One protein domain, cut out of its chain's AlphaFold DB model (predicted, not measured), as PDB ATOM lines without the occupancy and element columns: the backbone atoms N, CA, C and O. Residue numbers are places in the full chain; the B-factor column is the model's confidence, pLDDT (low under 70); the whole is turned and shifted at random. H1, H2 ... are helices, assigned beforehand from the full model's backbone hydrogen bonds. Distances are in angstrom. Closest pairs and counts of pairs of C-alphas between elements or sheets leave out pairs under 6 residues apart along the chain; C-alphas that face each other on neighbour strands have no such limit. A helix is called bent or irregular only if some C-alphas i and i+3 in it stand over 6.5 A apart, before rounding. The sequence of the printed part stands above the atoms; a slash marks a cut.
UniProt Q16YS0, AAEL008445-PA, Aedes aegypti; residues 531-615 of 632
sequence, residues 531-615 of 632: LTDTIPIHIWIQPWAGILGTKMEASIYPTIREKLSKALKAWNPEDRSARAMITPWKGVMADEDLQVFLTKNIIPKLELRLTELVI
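AT A GLANCE: This is residues 531 to 615 of the 632 residues of the protein "AAEL008445-PA" of Aedes aegypti (UniProt Q16YS0). The model is an elongated, loosely joined set of helices in which the chain goes back and forth along the long axis: out through H1, back through H2 and H3, out again through H4 and back through H5 and H6. H3, H4 and H5 form the middle, set in a triangle with few contacts; H1 and H2 make a corner at one end, and H6 with the tail after it lies at the other. Residues 546 to 551 stick out at the H1 and H2 end. The printed part has 85 residues with six named helices, H1 to H6 in order, and no named strand; its class is all helix. It is only just compact, close to loose, with a radius of gyration of the C-alphas of 14.3 A and spans of 50 by 29 by 18 A.

HOW THE PARTS SIT: After residues 531 to 536 comes H1, residues 537 to 548, followed by a tight link to H2, residues 550 to 555. These two are close but not clearly touching, with the closest C-alphas, those of Ala 545 and Met 552, 6.7 A apart. They run opposite ways at a steep tilt of 49 degrees. H2 and H3, residues 557 to 568, meet only through their link. A short link of 8 residues follows, then H4, residues 577 to 585. H3 and H4 are close but not clearly touching, opposite ways at a shallow tilt of 17 degrees, with the closest C-alphas, of Leu 568 and Ala 578, at 7.5 A. H1 and H4 are close but not clearly touching, the same way at a shallow tilt of 8 degrees, with the closest C-alphas, of His 538 and Pro 584, at 6.6 A. H5, residues 591 to 601, is only just apart from H4, at 8.3 A. H3, with residues 565 to 568 alone, only just touches H5, with 3 pairs of C-alphas within 8 A; the closest, of Leu 568 and Asn 601, are 6.3 A apart. H5 and H6, residues 603 to 611, meet only through their link. Every O i to N i+4 pair is within hydrogen-bond range in H2, H3, H5 and H6, against 3 of 8 in H1, where 4 of 9 O i to N i+3 pairs are within range, and 3 of 5 in H4.

IN THESE COORDINATES: H1 begins at C-alpha 537, (125.297, 101.346, 138.608), and measures 16.3 A. It is only just irregular, with C-alphas 543 and 546 6.6 A apart. H2 is 8.8 A long, H3 16.2 A and H4 13.8 A. H4 is only just irregular too, with C-alphas 581 and 584 6.7 A apart. H5 is 15.3 A long, and H6, 12.3 A, ends at C-alpha 611, (138.674, 112.251, 110.711).

THE WHOLE: The C-alphas farthest apart are those of Ile 547 and Ile 615, at 49.7 A. The printed part has no cut, and no link is long. The mean pLDDT of the printed part is 84.7, and residues 614 to 615 are under 70.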
ATOM      1  N   LEU A 531     120.497 104.601 130.260       81.25
ATOM      2  CA  LEU A 531     120.032 105.843 129.634       81.25
ATOM      3  C   LEU A 531     118.988 106.602 130.464       81.25
ATOM      4  O   LEU A 531     118.812 107.799 130.241       81.25
ATOM      5  N   THR A 532     118.292 105.930 131.384       83.38
ATOM      6  CA  THR A 532     117.152 106.504 132.121       83.38
ATOM      7  C   THR A 532     117.348 106.532 133.637       83.38
ATOM      8  O   THR A 532     116.776 107.401 134.297       83.38
ATOM      9  N   ASP A 533     118.179 105.651 134.203       83.38
ATOM     10  CA  ASP A 533     118.432 105.625 135.643       83.38
ATOM     11  C   ASP A 533     119.369 106.748 136.117       83.38
ATOM     12  O   ASP A 533     120.444 106.989 135.568       83.38
ATOM     13  N   THR A 534     118.979 107.405 137.211       82.31
ATOM     14  CA  THR A 534     119.694 108.551 137.800       82.31
ATOM     15  C   THR A 534     120.871 108.162 138.695       82.31
ATOM     16  O   THR A 534     121.743 108.994 138.945       82.31
ATOM     17  N   ILE A 535     120.912 106.920 139.188       85.50
ATOM     18  CA  ILE A 535     121.957 106.418 140.092       85.50
ATOM     19  C   ILE A 535     122.955 105.570 139.286       85.50
ATOM     20  O   ILE A 535     122.580 104.507 138.781       85.50
ATOM     21  N   PRO A 536     124.236 105.979 139.180       86.38
ATOM     22  CA  PRO A 536     125.256 105.196 138.492       86.38
ATOM     23  C   PRO A 536     125.415 103.786 139.077       86.38
ATOM     24  O   PRO A 536     125.698 103.617 140.262       86.38
ATOM     25  N   ILE A 537     125.309 102.768 138.217       88.38
ATOM     26  CA  ILE A 537     125.297 101.346 138.608       88.38
ATOM     27  C   ILE A 537     126.494 100.897 139.460       88.38
ATOM     28  O   ILE A 537     126.354 100.055 140.342       88.38
ATOM     29  N   HIS A 538     127.670 101.487 139.249       87.69
ATOM     30  CA  HIS A 538     128.859 101.135 140.023       87.69
ATOM     31  C   HIS A 538     128.703 101.450 141.522       87.69
ATOM     32  O   HIS A 538     129.272 100.734 142.335       87.69
ATOM     33  N   ILE A 539     127.911 102.459 141.907       88.69
ATOM     34  CA  ILE A 539     127.764 102.870 143.313       88.69
ATOM     35  C   ILE A 539     127.146 101.747 144.152       88.69
ATOM     36  O   ILE A 539     127.616 101.482 145.253       88.69
ATOM     37  N   TRP A 540     126.134 101.057 143.619       90.50
ATOM     38  CA  TRP A 540     125.402 100.019 144.348       90.50
ATOM     39  C   TRP A 540     125.835  98.584 144.019       90.50
ATOM     40  O   TRP A 540     125.500  97.676 144.774       90.50
ATOM     41  N   ILE A 541     126.624  98.370 142.958       90.88
ATOM     42  CA  ILE A 541     127.227  97.066 142.623       90.88
ATOM     43  C   ILE A 541     128.599  96.857 143.278       90.88
ATOM     44  O   ILE A 541     128.856  95.780 143.811       90.88
ATOM     45  N   GLN A 542     129.486  97.858 143.257       87.25
ATOM     46  CA  GLN A 542     130.870  97.711 143.737       87.25
ATOM     47  C   GLN A 542     131.007  97.300 145.216       87.25
ATOM     48  O   GLN A 542     131.882  96.481 145.497       87.25
ATOM     49  N   PRO A 543     130.159  97.759 146.161       89.88
ATOM     50  CA  PRO A 543     130.224  97.316 147.558       89.88
ATOM     51  C   PRO A 543     130.107  95.793 147.727       89.88
ATOM     52  O   PRO A 543     130.696  95.222 148.640       89.88
ATOM     53  N   TRP A 544     129.410  95.118 146.809       89.88
ATOM     54  CA  TRP A 544     129.244  93.664 146.816       89.88
ATOM     55  C   TRP A 544     130.427  92.901 146.218       89.88
ATOM     56  O   TRP A 544     130.551  91.701 146.459       89.88
ATOM     57  N   ALA A 545     131.321  93.561 145.473       84.75
ATOM     58  CA  ALA A 545     132.450  92.902 144.816       84.75
ATOM     59  C   ALA A 545     133.411  92.246 145.824       84.75
ATOM     60  O   ALA A 545     133.898  91.148 145.570       84.75
ATOM     61  N   GLY A 546     133.625  92.864 146.992       81.88
ATOM     62  CA  GLY A 546     134.448  92.290 148.064       81.88
ATOM     63  C   GLY A 546     133.811  91.100 148.794       81.88
ATOM     64  O   GLY A 546     134.530  90.316 149.404       81.88
ATOM     65  N   ILE A 547     132.483  90.950 148.719       83.81
ATOM     66  CA  ILE A 547     131.711  89.935 149.460       83.81
ATOM     67  C   ILE A 547     131.362  88.740 148.558       83.81
ATOM     68  O   ILE A 547     131.478  87.587 148.965       83.81
ATOM     69  N   LEU A 548     130.944  89.006 147.316       83.56
ATOM     70  CA  LEU A 548     130.505  87.996 146.343       83.56
ATOM     71  C   LEU A 548     131.586  87.626 145.311       83.56
ATOM     72  O   LEU A 548     131.470  86.584 144.660       83.56
ATOM     73  N   GLY A 549     132.635  88.444 145.165       81.38
ATOM     74  CA  GLY A 549     133.842  88.134 144.392       81.38
ATOM     75  C   GLY A 549     133.573  87.600 142.983       81.38
ATOM     76  O   GLY A 549     132.830  88.189 142.195       81.38
ATOM     77  N   THR A 550     134.156  86.439 142.681       80.25
ATOM     78  CA  THR A 550     134.062  85.749 141.380       80.25
ATOM     79  C   THR A 550     132.626  85.443 140.937       80.25
ATOM     80  O   THR A 550     132.356  85.352 139.738       80.25
ATOM     81  N   LYS A 551     131.667  85.334 141.870       82.38
ATOM     82  CA  LYS A 551     130.254  85.072 141.546       82.38
ATOM     83  C   LYS A 551     129.591  86.286 140.865       82.38
ATOM     84  O   LYS A 551     128.693  86.099 140.044       82.38
ATOM     85  N   MET A 552     130.059  87.512 141.142       84.94
ATOM     86  CA  MET A 552     129.621  88.741 140.450       84.94
ATOM     87  C   MET A 552     130.149  88.797 139.013       84.94
ATOM     88  O   MET A 552     129.424  89.172 138.091       84.94
ATOM     89  N   GLU A 553     131.409  88.399 138.826       82.56
ATOM     90  CA  GLU A 553     132.091  88.406 137.531       82.56
ATOM     91  C   GLU A 553     131.450  87.430 136.539       82.56
ATOM     92  O   GLU A 553     131.265  87.772 135.373       82.56
ATOM     93  N   ALA A 554     131.020  86.258 137.014       84.38
ATOM     94  CA  ALA A 554     130.346  85.265 136.184       84.38
ATOM     95  C   ALA A 554     128.897  85.636 135.804       84.38
ATOM     96  O   ALA A 554     128.441  85.263 134.724       84.38
ATOM     97  N   SER A 555     128.155  86.334 136.676       84.56
ATOM     98  CA  SER A 555     126.693  86.493 136.540       84.56
ATOM     99  C   SER A 555     126.224  87.914 136.194       84.56
ATOM    100  O   SER A 555     125.321  88.084 135.374       84.56
ATOM    101  N   ILE A 556     126.841  88.940 136.784       89.38
ATOM    102  CA  ILE A 556     126.360  90.330 136.751       89.38
ATOM    103  C   ILE A 556     127.207  91.207 135.824       89.38
ATOM    104  O   ILE A 556     126.670  92.017 135.067       89.38
ATOM    105  N   TYR A 557     128.532  91.054 135.812       88.88
ATOM    106  CA  TYR A 557     129.377  91.866 134.926       88.88
ATOM    107  C   TYR A 557     129.095  91.659 133.418       88.88
ATOM    108  O   TYR A 557     129.148  92.654 132.686       88.88
ATOM    109  N   PRO A 558     128.716  90.461 132.916       90.00
ATOM    110  CA  PRO A 558     128.363  90.272 131.508       90.00
ATOM    111  C   PRO A 558     127.106  91.049 131.088       90.00
ATOM    112  O   PRO A 558     127.113  91.702 130.043       90.00
ATOM    113  N   THR A 559     126.050  91.051 131.911       90.06
ATOM    114  CA  THR A 559     124.797  91.774 131.623       90.06
ATOM    115  C   THR A 559     124.985  93.290 131.694       90.06
ATOM    116  O   THR A 559     124.483  94.012 130.827       90.06
ATOM    117  N   ILE A 560     125.792  93.789 132.638       90.12
ATOM    118  CA  ILE A 560     126.197  95.206 132.682       90.12
ATOM    119  C   ILE A 560     126.981  95.586 131.417       90.12
ATOM    120  O   ILE A 560     126.687  96.606 130.787       90.12
ATOM    121  N   ARG A 561     127.948  94.753 131.005       88.62
ATOM    122  CA  ARG A 561     128.754  94.967 129.792       88.62
ATOM    123  C   ARG A 561     127.883  95.000 128.536       88.62
ATOM    124  O   ARG A 561     128.081  95.869 127.688       88.62
ATOM    125  N   GLU A 562     126.900  94.110 128.414       90.12
ATOM    126  CA  GLU A 562     125.961  94.109 127.289       90.12
ATOM    127  C   GLU A 562     125.101  95.383 127.254       90.12
ATOM    128  O   GLU A 562     124.999  96.029 126.205       90.12
ATOM    129  N   LYS A 563     124.537  95.801 128.394       89.88
ATOM    130  CA  LYS A 563     123.716  97.019 128.485       89.88
ATOM    131  C   LYS A 563     124.512  98.290 128.190       89.88
ATOM    132  O   LYS A 563     124.073  99.100 127.373       89.88
ATOM    133  N   LEU A 564     125.710  98.435 128.763       88.56
ATOM    134  CA  LEU A 564     126.613  99.548 128.447       88.56
ATOM    135  C   LEU A 564     127.011  99.542 126.963       88.56
ATOM    136  O   LEU A 564     126.966 100.583 126.315       88.56
ATOM    137  N   SER A 565     127.322  98.373 126.394       88.06
ATOM    138  CA  SER A 565     127.590  98.211 124.957       88.06
ATOM    139  C   SER A 565     126.411  98.692 124.100       88.06
ATOM    140  O   SER A 565     126.596  99.459 123.155       88.06
ATOM    141  N   LYS A 566     125.176  98.312 124.458       88.56
ATOM    142  CA  LYS A 566     123.948  98.729 123.764       88.56
ATOM    143  C   LYS A 566     123.723 100.245 123.842       88.56
ATOM    144  O   LYS A 566     123.413 100.838 122.812       88.56
ATOM    145  N   ALA A 567     123.925 100.870 125.002       86.50
ATOM    146  CA  ALA A 567     123.800 102.321 125.165       86.50
ATOM    147  C   ALA A 567     124.870 103.096 124.375       86.50
ATOM    148  O   ALA A 567     124.563 104.054 123.662       86.50
ATOM    149  N   LEU A 568     126.124 102.632 124.406       86.25
ATOM    150  CA  LEU A 568     127.233 103.268 123.687       86.25
ATOM    151  C   LEU A 568     127.070 103.229 122.158       86.25
ATOM    152  O   LEU A 568     127.637 104.081 121.472       86.25
ATOM    153  N   LYS A 569     126.227 102.345 121.598       83.31
ATOM    154  CA  LYS A 569     125.851 102.397 120.169       83.31
ATOM    155  C   LYS A 569     125.174 103.713 119.776       83.31
ATOM    156  O   LYS A 569     125.407 104.170 118.660       83.31
ATOM    157  N   ALA A 570     124.444 104.369 120.678       81.75
ATOM    158  CA  ALA A 570     123.818 105.678 120.438       81.75
ATOM    159  C   ALA A 570     124.648 106.879 120.948       81.75
ATOM    160  O   ALA A 570     124.360 108.014 120.588       81.75
ATOM    161  N   TRP A 571     125.694 106.645 121.751       85.75
ATOM    162  CA  TRP A 571     126.519 107.703 122.356       85.75
ATOM    163  C   TRP A 571     127.306 108.556 121.339       85.75
ATOM    164  O   TRP A 571     127.820 108.034 120.344       85.75
ATOM    165  N   ASN A 572     127.457 109.852 121.634       81.69
ATOM    166  CA  ASN A 572     128.214 110.829 120.845       81.69
ATOM    167  C   ASN A 572     129.523 111.227 121.559       81.69
ATOM    168  O   ASN A 572     129.456 111.589 122.731       81.69
ATOM    169  N   PRO A 573     130.688 111.276 120.878       81.88
ATOM    170  CA  PRO A 573     131.984 111.572 121.511       81.88
ATOM    171  C   PRO A 573     132.148 112.893 122.279       81.88
ATOM    172  O   PRO A 573     133.092 113.030 123.057       81.88
ATOM    173  N   GLU A 574     131.261 113.864 122.076       79.81
ATOM    174  CA  GLU A 574     131.250 115.129 122.825       79.81
ATOM    175  C   GLU A 574     130.705 114.962 124.253       79.81
ATOM    176  O   GLU A 574     131.061 115.727 125.157       79.81
ATOM    177  N   ASP A 575     129.872 113.941 124.474       81.56
ATOM    178  CA  ASP A 575     129.244 113.660 125.756       81.56
ATOM    179  C   ASP A 575     130.220 112.966 126.720       81.56
ATOM    180  O   ASP A 575     130.766 111.889 126.465       81.56
ATOM    181  N   ARG A 576     130.413 113.591 127.886       80.81
ATOM    182  CA  ARG A 576     131.320 113.130 128.943       80.81
ATOM    183  C   ARG A 576     130.748 111.967 129.765       80.81
ATOM    184  O   ARG A 576     131.517 111.356 130.513       80.81
ATOM    185  N   SER A 577     129.456 111.648 129.629       81.31
ATOM    186  CA  SER A 577     128.764 110.590 130.380       81.31
ATOM    187  C   SER A 577     129.473 109.235 130.278       81.31
ATOM    188  O   SER A 577     129.766 108.619 131.301       81.31
ATOM    189  N   ALA A 578     129.870 108.811 129.072       82.00
ATOM    190  CA  ALA A 578     130.542 107.531 128.845       82.00
ATOM    191  C   ALA A 578     131.848 107.406 129.641       82.00
ATOM    192  O   ALA A 578     132.126 106.355 130.216       82.00
ATOM    193  N   ARG A 579     132.632 108.488 129.760       83.75
ATOM    194  CA  ARG A 579     133.843 108.478 130.593       83.75
ATOM    195  C   ARG A 579     133.493 108.308 132.072       83.75
ATOM    196  O   ARG A 579     134.146 107.512 132.743       83.75
ATOM    197  N   ALA A 580     132.488 109.026 132.571       82.62
ATOM    198  CA  ALA A 580     132.044 108.911 133.962       82.62
ATOM    199  C   ALA A 580     131.481 107.512 134.279       82.62
ATOM    200  O   ALA A 580     131.757 106.973 135.344       82.62
ATOM    201  N   MET A 581     130.768 106.895 133.332       83.19
ATOM    202  CA  MET A 581     130.185 105.559 133.488       83.19
ATOM    203  C   MET A 581     131.209 104.423 133.414       83.19
ATOM    204  O   MET A 581     131.013 103.405 134.071       83.19
ATOM    205  N   ILE A 582     132.287 104.574 132.634       84.81
ATOM    206  CA  ILE A 582     133.261 103.496 132.373       84.81
ATOM    207  C   ILE A 582     134.479 103.560 133.299       84.81
ATOM    208  O   ILE A 582     135.001 102.513 133.677       84.81
ATOM    209  N   THR A 583     134.921 104.756 133.710       86.44
ATOM    210  CA  THR A 583     136.095 104.912 134.598       86.44
ATOM    211  C   THR A 583     136.022 104.045 135.873       86.44
ATOM    212  O   THR A 583     137.038 103.427 136.188       86.44
ATOM    213  N   PRO A 584     134.869 103.909 136.566       87.12
ATOM    214  CA  PRO A 584     134.741 103.079 137.772       87.12
ATOM    215  C   PRO A 584     134.915 101.568 137.558       87.12
ATOM    216  O   PRO A 584     135.077 100.841 138.529       87.12
ATOM    217  N   TRP A 585     134.875 101.080 136.314       85.25
ATOM    218  CA  TRP A 585     135.062  99.657 135.998       85.25
ATOM    219  C   TRP A 585     136.521  99.282 135.713       85.25
ATOM    220  O   TRP A 585     136.838  98.101 135.545       85.25
ATOM    221  N   LYS A 586     137.422 100.270 135.654       82.44
ATOM    222  CA  LYS A 586     138.857 100.039 135.480       82.44
ATOM    223  C   LYS A 586     139.434  99.393 136.743       82.44
ATOM    224  O   LYS A 586     139.362  99.986 137.814       82.44
ATOM    225  N   GLY A 587     140.023  98.206 136.600       80.06
ATOM    226  CA  GLY A 587     140.508  97.388 137.720       80.06
ATOM    227  C   GLY A 587     139.454  96.457 138.332       80.06
ATOM    228  O   GLY A 587     139.780  95.713 139.248       80.06
ATOM    229  N   VAL A 588     138.213  96.478 137.824       81.31
ATOM    230  CA  VAL A 588     137.137  95.544 138.213       81.31
ATOM    231  C   VAL A 588     136.807  94.584 137.073       81.31
ATOM    232  O   VAL A 588     136.554  93.408 137.308       81.31
ATOM    233  N   MET A 589     136.835  95.069 135.830       80.88
ATOM    234  CA  MET A 589     136.982  94.199 134.664       80.88
ATOM    235  C   MET A 589     138.468  93.912 134.431       80.88
ATOM    236  O   MET A 589     139.294  94.812 134.606       80.88
ATOM    237  N   ALA A 590     138.789  92.701 133.969       83.75
ATOM    238  CA  ALA A 590     140.119  92.379 133.461       83.75
ATOM    239  C   ALA A 590     140.535  93.363 132.350       83.75
ATOM    240  O   ALA A 590     139.712  93.762 131.517       83.75
ATOM    241  N   ASP A 591     141.813  93.754 132.322       85.00
ATOM    242  CA  ASP A 591     142.301  94.784 131.395       85.00
ATOM    243  C   ASP A 591     142.127  94.381 129.918       85.00
ATOM    244  O   ASP A 591     141.824  95.235 129.084       85.00
ATOM    245  N   GLU A 592     142.247  93.089 129.594       86.31
ATOM    246  CA  GLU A 592     141.985  92.543 128.253       86.31
ATOM    247  C   GLU A 592     140.522  92.758 127.832       86.31
ATOM    248  O   GLU A 592     140.241  93.316 126.769       86.31
ATOM    249  N   ASP A 593     139.581  92.403 128.707       84.81
ATOM    250  CA  ASP A 593     138.141  92.572 128.496       84.81
ATOM    251  C   ASP A 593     137.747  94.050 128.349       84.81
ATOM    252  O   ASP A 593     136.927  94.407 127.497       84.81
ATOM    253  N   LEU A 594     138.357  94.930 129.151       86.44
ATOM    254  CA  LEU A 594     138.166  96.375 129.045       86.44
ATOM    255  C   LEU A 594     138.714  96.913 127.712       86.44
ATOM    256  O   LEU A 594     138.044  97.720 127.065       86.44
ATOM    257  N   GLN A 595     139.880  96.452 127.251       86.94
ATOM    258  CA  GLN A 595     140.427  96.835 125.944       86.94
ATOM    259  C   GLN A 595     139.538  96.358 124.787       86.94
ATOM    260  O   GLN A 595     139.228  97.149 123.890       86.94
ATOM    261  N   VAL A 596     139.054  95.113 124.819       88.81
ATOM    262  CA  VAL A 596     138.105  94.576 123.823       88.81
ATOM    263  C   VAL A 596     136.792  95.369 123.830       88.81
ATOM    264  O   VAL A 596     136.232  95.673 122.775       88.81
ATOM    265  N   PHE A 597     136.305  95.781 125.001       88.62
ATOM    266  CA  PHE A 597     135.111  96.617 125.112       88.62
ATOM    267  C   PHE A 597     135.309  98.025 124.517       88.62
ATOM    268  O   PHE A 597     134.464  98.505 123.754       88.62
ATOM    269  N   LEU A 598     136.429  98.687 124.830       88.50
ATOM    270  CA  LEU A 598     136.749 100.036 124.347       88.50
ATOM    271  C   LEU A 598     136.997 100.069 122.828       88.50
ATOM    272  O   LEU A 598     136.480 100.960 122.146       88.50
ATOM    273  N   THR A 599     137.734  99.087 122.299       89.00
ATOM    274  CA  THR A 599     138.003  98.933 120.853       89.00
ATOM    275  C   THR A 599     136.741  98.648 120.050       89.00
ATOM    276  O   THR A 599     136.613  99.136 118.932       89.00
ATOM    277  N   LYS A 600     135.769  97.928 120.621       87.88
ATOM    278  CA  LYS A 600     134.500  97.618 119.950       87.88
ATOM    279  C   LYS A 600     133.497  98.776 119.948       87.88
ATOM    280  O   LYS A 600     132.787  98.949 118.962       87.88
ATOM    281  N   ASN A 601     133.408  99.541 121.040       86.06
ATOM    282  CA  ASN A 601     132.279 100.456 121.271       86.06
ATOM    283  C   ASN A 601     132.622 101.955 121.232       86.06
ATOM    284  O   ASN A 601     131.731 102.762 120.969       86.06
ATOM    285  N   ILE A 602     133.872 102.347 121.511       87.00
ATOM    286  CA  ILE A 602     134.249 103.763 121.700       87.00
ATOM    287  C   ILE A 602     135.275 104.221 120.670       87.00
ATOM    288  O   ILE A 602     135.079 105.261 120.042       87.00
ATOM    289  N   ILE A 603     136.343 103.446 120.469       87.31
ATOM    290  CA  ILE A 603     137.438 103.812 119.560       87.31
ATOM    291  C   ILE A 603     136.949 104.102 118.125       87.31
ATOM    292  O   ILE A 603     137.297 105.172 117.634       87.31
ATOM    293  N   PRO A 604     136.063 103.301 117.492       87.88
ATOM    294  CA  PRO A 604     135.609 103.569 116.123       87.88
ATOM    295  C   PRO A 604     134.848 104.898 115.981       87.88
ATOM    296  O   PRO A 604     134.882 105.541 114.936       87.88
ATOM    297  N   LYS A 605     134.168 105.341 117.049       85.19
ATOM    298  CA  LYS A 605     133.452 106.626 117.080       85.19
ATOM    299  C   LYS A 605     134.382 107.809 117.309       85.19
ATOM    300  O   LYS A 605     134.151 108.878 116.751       85.19
ATOM    301  N   LEU A 606     135.415 107.626 118.133       84.31
ATOM    302  CA  LEU A 606     136.470 108.624 118.306       84.31
ATOM    303  C   LEU A 606     137.271 108.792 117.015       84.31
ATOM    304  O   LEU A 606     137.507 109.921 116.611       84.31
ATOM    305  N   GLU A 607     137.621 107.697 116.344       85.19
ATOM    306  CA  GLU A 607     138.304 107.707 115.048       85.19
ATOM    307  C   GLU A 607     137.484 108.454 113.986       85.19
ATOM    308  O   GLU A 607     137.993 109.389 113.374       85.19
ATOM    309  N   LEU A 608     136.189 108.135 113.848       84.06
ATOM    310  CA  LEU A 608     135.281 108.833 112.930       84.06
ATOM    311  C   LEU A 608     135.160 110.335 113.245       84.06
ATOM    312  O   LEU A 608     135.202 111.158 112.338       84.06
ATOM    313  N   ARG A 609     135.072 110.730 114.522       81.38
ATOM    314  CA  ARG A 609     135.056 112.161 114.877       81.38
ATOM    315  C   ARG A 609     136.409 112.849 114.707       81.38
ATOM    316  O   ARG A 609     136.426 114.053 114.482       81.38
ATOM    317  N   LEU A 610     137.526 112.127 114.799       81.00
ATOM    318  CA  LEU A 610     138.865 112.670 114.552       81.00
ATOM    319  C   LEU A 610     139.144 112.865 113.055       81.00
ATOM    320  O   LEU A 610     139.847 113.810 112.709       81.00
ATOM    321  N   THR A 611     138.580 112.039 112.168       81.38
ATOM    322  CA  THR A 611     138.674 112.251 110.711       81.38
ATOM    323  C   THR A 611     137.753 113.370 110.218       81.38
ATOM    324  O   THR A 611     138.110 114.082 109.282       81.38
ATOM    325  N   GLU A 612     136.614 113.591 110.880       79.19
ATOM    326  CA  GLU A 612     135.737 114.754 110.659       79.19
ATOM    327  C   GLU A 612     136.266 116.063 111.286       79.19
ATOM    328  O   GLU A 612     135.755 117.145 110.983       79.19
ATOM    329  N   LEU A 613     137.279 116.001 112.161       73.56
ATOM    330  CA  LEU A 613     137.795 117.159 112.895       73.56
ATOM    331  C   LEU A 613     138.629 118.083 111.990       73.56
ATOM    332  O   LEU A 613     139.854 117.981 111.912       73.56
ATOM    333  N   VAL A 614     137.975 119.053 111.354       68.00
ATOM    334  CA  VAL A 614     138.657 120.113 110.596       68.00
ATOM    335  C   VAL A 614     139.387 121.060 111.557       68.00
ATOM    336  O   VAL A 614     138.801 121.988 112.115       68.00
ATOM    337  N   ILE A 615     140.693 120.847 111.739       68.38
ATOM    338  CA  ILE A 615     141.555 121.720 112.549       68.38
ATOM    339  C   ILE A 615     141.801 123.035 111.793       68.38
ATOM    340  O   ILE A 615     142.779 123.180 111.060       68.38
TER     341      ILE A 615